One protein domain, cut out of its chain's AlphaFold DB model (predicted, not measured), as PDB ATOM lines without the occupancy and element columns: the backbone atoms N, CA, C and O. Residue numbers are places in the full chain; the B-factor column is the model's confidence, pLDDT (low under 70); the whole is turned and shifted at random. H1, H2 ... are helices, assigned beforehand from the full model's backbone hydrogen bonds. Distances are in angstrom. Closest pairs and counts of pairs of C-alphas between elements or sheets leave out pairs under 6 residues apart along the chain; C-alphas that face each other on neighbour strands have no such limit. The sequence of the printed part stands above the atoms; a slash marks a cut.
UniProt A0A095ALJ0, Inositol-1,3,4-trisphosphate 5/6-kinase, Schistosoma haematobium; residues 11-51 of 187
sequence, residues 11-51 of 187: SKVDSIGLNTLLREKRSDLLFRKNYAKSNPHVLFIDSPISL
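Overview. This is residues 11 to 51 of the 187 residues of the protein "Inositol-1,3,4-trisphosphate 5/6-kinase" of Schistosoma haematobium (UniProt A0A095ALJ0). The printed part has little regular structure: an open, winding chain with the longer helix H2 towards one end of its length, the short helix H1 at the other, and a bare link strung between them. After H2, residues 39 to 51 make a looping tail on H2's end of the model. The 41 printed residues hold two named helices, H1 then H2, and no named strand; the class is all helix, with only 15 residues in named elements. The whole is loose, with a radius of gyration of the C-alphas of 12.0 A and spans of 29 by 20 by 18 A.

Along the chain. H2, residues 29 to 38, is 14.5 A long, from C-alpha 29 at (-164.042, 130.698, 31.846) to C-alpha 38 at (-177.187, 129.271, 37.774). H1 is residues 11 to 15, with C-alpha 11 at (-152.485, 140.930, 34.042).

Arrangement. H2 and H1 are apart, joined by a long link of 13 residues. In both helices every O i to N i+4 pair is within hydrogen-bond range.

Size, cuts and confidence. The C-alphas of Ser 15 and Ser 38, the two farthest apart, are 30.3 A from each other. Residues 14 to 20, 26 to 31 and 37 to 43 stand free. The printed part has no cut. Residues 20 to 30 have pLDDT under 70.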
ATOM      1  N   SER A  11    -153.130 139.993  34.974       81.62
ATOM      2  CA  SER A  11    -152.485 140.930  34.042       81.62
ATOM      3  C   SER A  11    -153.368 142.119  33.667       81.62
ATOM      4  O   SER A  11    -152.902 143.252  33.538       81.62
ATOM      5  N   LYS A  12    -154.671 141.880  33.494       83.19
ATOM      6  CA  LYS A  12    -155.609 142.930  33.131       83.19
ATOM      7  C   LYS A  12    -155.979 143.765  34.358       83.19
ATOM      8  O   LYS A  12    -156.033 144.980  34.201       83.19
ATOM      9  N   VAL A  13    -156.141 143.170  35.550       83.75
ATOM     10  CA  VAL A  13    -156.333 143.908  36.824       83.75
ATOM     11  C   VAL A  13    -155.184 144.880  37.061       83.75
ATOM     12  O   VAL A  13    -155.439 146.053  37.342       83.75
ATOM     13  N   ASP A  14    -153.953 144.409  36.874       83.75
ATOM     14  CA  ASP A  14    -152.740 145.209  37.008       83.75
ATOM     15  C   ASP A  14    -152.738 146.373  36.016       83.75
ATOM     16  O   ASP A  14    -152.581 147.527  36.413       83.75
ATOM     17  N   SER A  15    -153.016 146.091  34.737       85.50
ATOM     18  CA  SER A  15    -152.984 147.103  33.671       85.50
ATOM     19  C   SER A  15    -153.977 148.256  33.854       85.50
ATOM     20  O   SER A  15    -153.741 149.342  33.332       85.50
ATOM     21  N   ILE A  16    -155.091 148.031  34.563       86.44
ATOM     22  CA  ILE A  16    -156.122 149.053  34.798       86.44
ATOM     23  C   ILE A  16    -156.167 149.543  36.252       86.44
ATOM     24  O   ILE A  16    -157.098 150.252  36.627       86.44
ATOM     25  N   GLY A  17    -155.180 149.170  37.076       83.56
ATOM     26  CA  GLY A  17    -155.021 149.690  38.436       83.56
ATOM     27  C   GLY A  17    -156.114 149.276  39.427       83.56
ATOM     28  O   GLY A  17    -156.288 149.937  40.447       83.56
ATOM     29  N   LEU A  18    -156.851 148.187  39.173       82.62
ATOM     30  CA  LEU A  18    -157.954 147.750  40.047       82.62
ATOM     31  C   LEU A  18    -157.505 146.907  41.253       82.62
ATOM     32  O   LEU A  18    -158.338 146.493  42.057       82.62
ATOM     33  N   ASN A  19    -156.206 146.648  41.415       74.75
ATOM     34  CA  ASN A  19    -155.689 145.769  42.470       74.75
ATOM     35  C   ASN A  19    -156.086 146.174  43.888       74.75
ATOM     36  O   ASN A  19    -156.296 145.312  44.732       74.75
ATOM     37  N   THR A  20    -156.197 147.473  44.147       69.75
ATOM     38  CA  THR A  20    -156.547 148.010  45.467       69.75
ATOM     39  C   THR A  20    -158.052 147.992  45.739       69.75
ATOM     40  O   THR A  20    -158.470 148.169  46.881       69.75
ATOM     41  N   LEU A  21    -158.873 147.764  44.708       69.62
ATOM     42  CA  LEU A  21    -160.333 147.843  44.773       69.62
ATOM     43  C   LEU A  21    -161.007 146.465  44.860       69.62
ATOM     44  O   LEU A  21    -162.179 146.382  45.228       69.62
ATOM     45  N   LEU A  22    -160.290 145.380  44.547       68.19
ATOM     46  CA  LEU A  22    -160.854 144.029  44.473       68.19
ATOM     47  C   LEU A  22    -160.409 143.162  45.652       68.19
ATOM     48  O   LEU A  22    -159.223 142.915  45.840       68.19
ATOM     49  N   ARG A  23    -161.383 142.660  46.423       63.94
ATOM     50  CA  ARG A  23    -161.148 141.741  47.555       63.94
ATOM     51  C   ARG A  23    -161.009 140.278  47.130       63.94
ATOM     52  O   ARG A  23    -160.275 139.533  47.763       63.94
ATOM     53  N   GLU A  24    -161.696 139.880  46.064       66.00
ATOM     54  CA  GLU A  24    -161.639 138.528  45.506       66.00
ATOM     55  C   GLU A  24    -161.485 138.595  43.987       66.00
ATOM     56  O   GLU A  24    -162.126 139.410  43.321       66.00
ATOM     57  N   LYS A  25    -160.630 137.722  43.448       64.19
ATOM     58  CA  LYS A  25    -160.319 137.623  42.020       64.19
ATOM     59  C   LYS A  25    -160.654 136.217  41.532       64.19
ATOM     60  O   LYS A  25    -160.357 135.239  42.215       64.19
ATOM     61  N   ARG A  26    -161.260 136.103  40.348       67.06
ATOM     62  CA  ARG A  26    -161.488 134.821  39.656       67.06
ATOM     63  C   ARG A  26    -161.295 134.993  38.149       67.06
ATOM     64  O   ARG A  26    -161.662 136.031  37.603       67.06
ATOM     65  N   SER A  27    -160.738 133.974  37.489       62.97
ATOM     66  CA  SER A  27    -160.362 134.008  36.063       62.97
ATOM     67  C   SER A  27    -160.913 132.840  35.213       62.97
ATOM     68  O   SER A  27    -160.884 132.924  33.990       62.97
ATOM     69  N   ASP A  28    -161.518 131.808  35.811       69.81
ATOM     70  CA  ASP A  28    -162.000 130.582  35.135       69.81
ATOM     71  C   ASP A  28    -163.233 130.732  34.187       69.81
ATOM     72  O   ASP A  28    -164.401 130.801  34.583       69.81
ATOM     73  N   LEU A  29    -162.999 130.646  32.879       67.19
ATOM     74  CA  LEU A  29    -164.042 130.698  31.846       67.19
ATOM     75  C   LEU A  29    -165.215 129.713  32.034       67.19
ATOM     76  O   LEU A  29    -166.349 130.061  31.673       67.19
ATOM     77  N   LEU A  30    -164.973 128.505  32.552       67.00
ATOM     78  CA  LEU A  30    -166.010 127.488  32.747       67.00
ATOM     79  C   LEU A  30    -166.903 127.848  33.935       67.00
ATOM     80  O   LEU A  30    -168.133 127.813  33.815       67.00
ATOM     81  N   PHE A  31    -166.294 128.301  35.034       70.94
ATOM     82  CA  PHE A  31    -167.028 128.867  36.161       70.94
ATOM     83  C   PHE A  31    -167.910 130.039  35.689       70.94
ATOM     84  O   PHE A  31    -169.066 130.115  36.094       70.94
ATOM     85  N   ARG A  32    -167.456 130.886  34.747       72.50
ATOM     86  CA  ARG A  32    -168.225 132.066  34.293       72.50
ATOM     87  C   ARG A  32    -169.532 131.679  33.611       72.50
ATOM     88  O   ARG A  32    -170.580 132.251  33.907       72.50
ATOM     89  N   LYS A  33    -169.478 130.706  32.697       72.94
ATOM     90  CA  LYS A  33    -170.670 130.226  31.978       72.94
ATOM     91  C   LYS A  33    -171.661 129.552  32.927       72.94
ATOM     92  O   LYS A  33    -172.856 129.828  32.849       72.94
ATOM     93  N   ASN A  34    -171.165 128.706  33.829       81.25
ATOM     94  CA  ASN A  34    -172.009 127.992  34.785       81.25
ATOM     95  C   ASN A  34    -172.620 128.946  35.818       81.25
ATOM     96  O   ASN A  34    -173.812 128.867  36.090       81.25
ATOM     97  N   TYR A  35    -171.840 129.902  36.325       83.25
ATOM     98  CA  TYR A  35    -172.308 130.901  37.281       83.25
ATOM     99  C   TYR A  35    -173.391 131.801  36.677       83.25
ATOM    100  O   TYR A  35    -174.416 132.006  37.318       83.25
ATOM    101  N   ALA A  36    -173.219 132.263  35.432       82.38
ATOM    102  CA  ALA A  36    -174.243 133.043  34.736       82.38
ATOM    103  C   ALA A  36    -175.552 132.263  34.548       82.38
ATOM    104  O   ALA A  36    -176.634 132.817  34.723       82.38
ATOM    105  N   LYS A  37    -175.462 130.965  34.230       83.94
ATOM    106  CA  LYS A  37    -176.637 130.102  34.054       83.94
ATOM    107  C   LYS A  37    -177.363 129.828  35.376       83.94
ATOM    108  O   LYS A  37    -178.589 129.831  35.400       83.94
ATOM    109  N   SER A  38    -176.621 129.596  36.458       89.31
ATOM    110  CA  SER A  38    -177.187 129.271  37.774       89.31
ATOM    111  C   SER A  38    -177.642 130.496  38.573       89.31
ATOM    112  O   SER A  38    -178.365 130.339  39.551       89.31
ATOM    113  N   ASN A  39    -177.243 131.710  38.174       88.50
ATOM    114  CA  ASN A  39    -177.553 132.948  38.894       88.50
ATOM    115  C   ASN A  39    -178.160 134.009  37.954       88.50
ATOM    116  O   ASN A  39    -177.538 135.044  37.715       88.50
ATOM    117  N   PRO A  40    -179.386 133.800  37.439       87.94
ATOM    118  CA  PRO A  40    -180.013 134.716  36.478       87.94
ATOM    119  C   PRO A  40    -180.341 136.105  37.058       87.94
ATOM    120  O   PRO A  40    -180.593 137.039  36.306       87.94
ATOM    121  N   HIS A  41    -180.334 136.252  38.387       89.44
ATOM    122  CA  HIS A  41    -180.537 137.525  39.085       89.44
ATOM    123  C   HIS A  41    -179.273 138.405  39.120       89.44
ATOM    124  O   HIS A  41    -179.349 139.573  39.499       89.44
ATOM    125  N   VAL A  42    -178.107 137.855  38.763       88.88
ATOM    126  CA  VAL A  42    -176.849 138.602  38.708       88.88
ATOM    127  C   VAL A  42    -176.764 139.342  37.379       88.88
ATOM    128  O   VAL A  42    -176.813 138.741  36.307       88.88
ATOM    129  N   LEU A  43    -176.590 140.661  37.451       88.44
ATOM    130  CA  LEU A  43    -176.350 141.492  36.278       88.44
ATOM    131  C   LEU A  43    -174.891 141.351  35.817       88.44
ATOM    132  O   LEU A  43    -173.968 141.632  36.580       88.44
ATOM    133  N   PHE A  44    -174.687 140.960  34.556       86.50
ATOM    134  CA  PHE A  44    -173.365 140.899  33.926       86.50
ATOM    135  C   PHE A  44    -173.111 142.137  33.071       86.50
ATOM    136  O   PHE A  44    -173.908 142.448  32.187       86.50
ATOM    137  N   ILE A  45    -171.967 142.783  33.296       88.69
ATOM    138  CA  ILE A  45    -171.487 143.919  32.508       88.69
ATOM    139  C   ILE A  45    -170.127 143.539  31.897       88.69
ATOM    140  O   ILE A  45    -169.139 143.439  32.618       88.69
ATOM    141  N   ASP A  46    -170.009 143.267  30.600       86.75
ATOM    142  CA  ASP A  46    -171.082 143.006  29.632       86.75
ATOM    143  C   ASP A  46    -171.581 141.556  29.695       86.75
ATOM    144  O   ASP A  46    -170.877 140.637  30.131       86.75
ATOM    145  N   SER A  47    -172.805 141.323  29.211       83.19
ATOM    146  CA  SER A  47    -173.347 139.968  29.127       83.19
ATOM    147  C   SER A  47    -172.501 139.089  28.185       83.19
ATOM    148  O   SER A  47    -172.055 139.552  27.127       83.19
ATOM    149  N   PRO A  48    -172.325 137.784  28.475       75.38
ATOM    150  CA  PRO A  48    -171.606 136.880  27.577       75.38
ATOM    151  C   PRO A  48    -172.195 136.799  26.162       75.38
ATOM    152  O   PRO A  48    -171.477 136.451  25.228       75.38
ATOM    153  N   ILE A  49    -173.492 137.081  26.002       77.56
ATOM    154  CA  ILE A  49    -174.170 137.098  24.701       77.56
ATOM    155  C   ILE A  49    -173.736 138.334  23.909       77.56
ATOM    156  O   ILE A  49    -173.334 138.190  22.756       77.56
ATOM    157  N   SER A  50    -173.731 139.509  24.546       83.06
ATOM    158  CA  SER A  50    -173.296 140.777  23.942       83.06
ATOM    159  C   SER A  50    -171.840 140.714  23.476       83.06
ATOM    160  O   SER A  50    -171.502 141.227  22.418       83.06
ATOM    161  N   LEU A  51    -170.980 140.002  24.208       83.44
ATOM    162  CA  LEU A  51    -169.566 139.860  23.852       83.44
ATOM    163  C   LEU A  51    -169.312 138.973  22.619       83.44
ATOM    164  O   LEU A  51    -168.225 139.037  22.045       83.44
TER     165      LEU A  51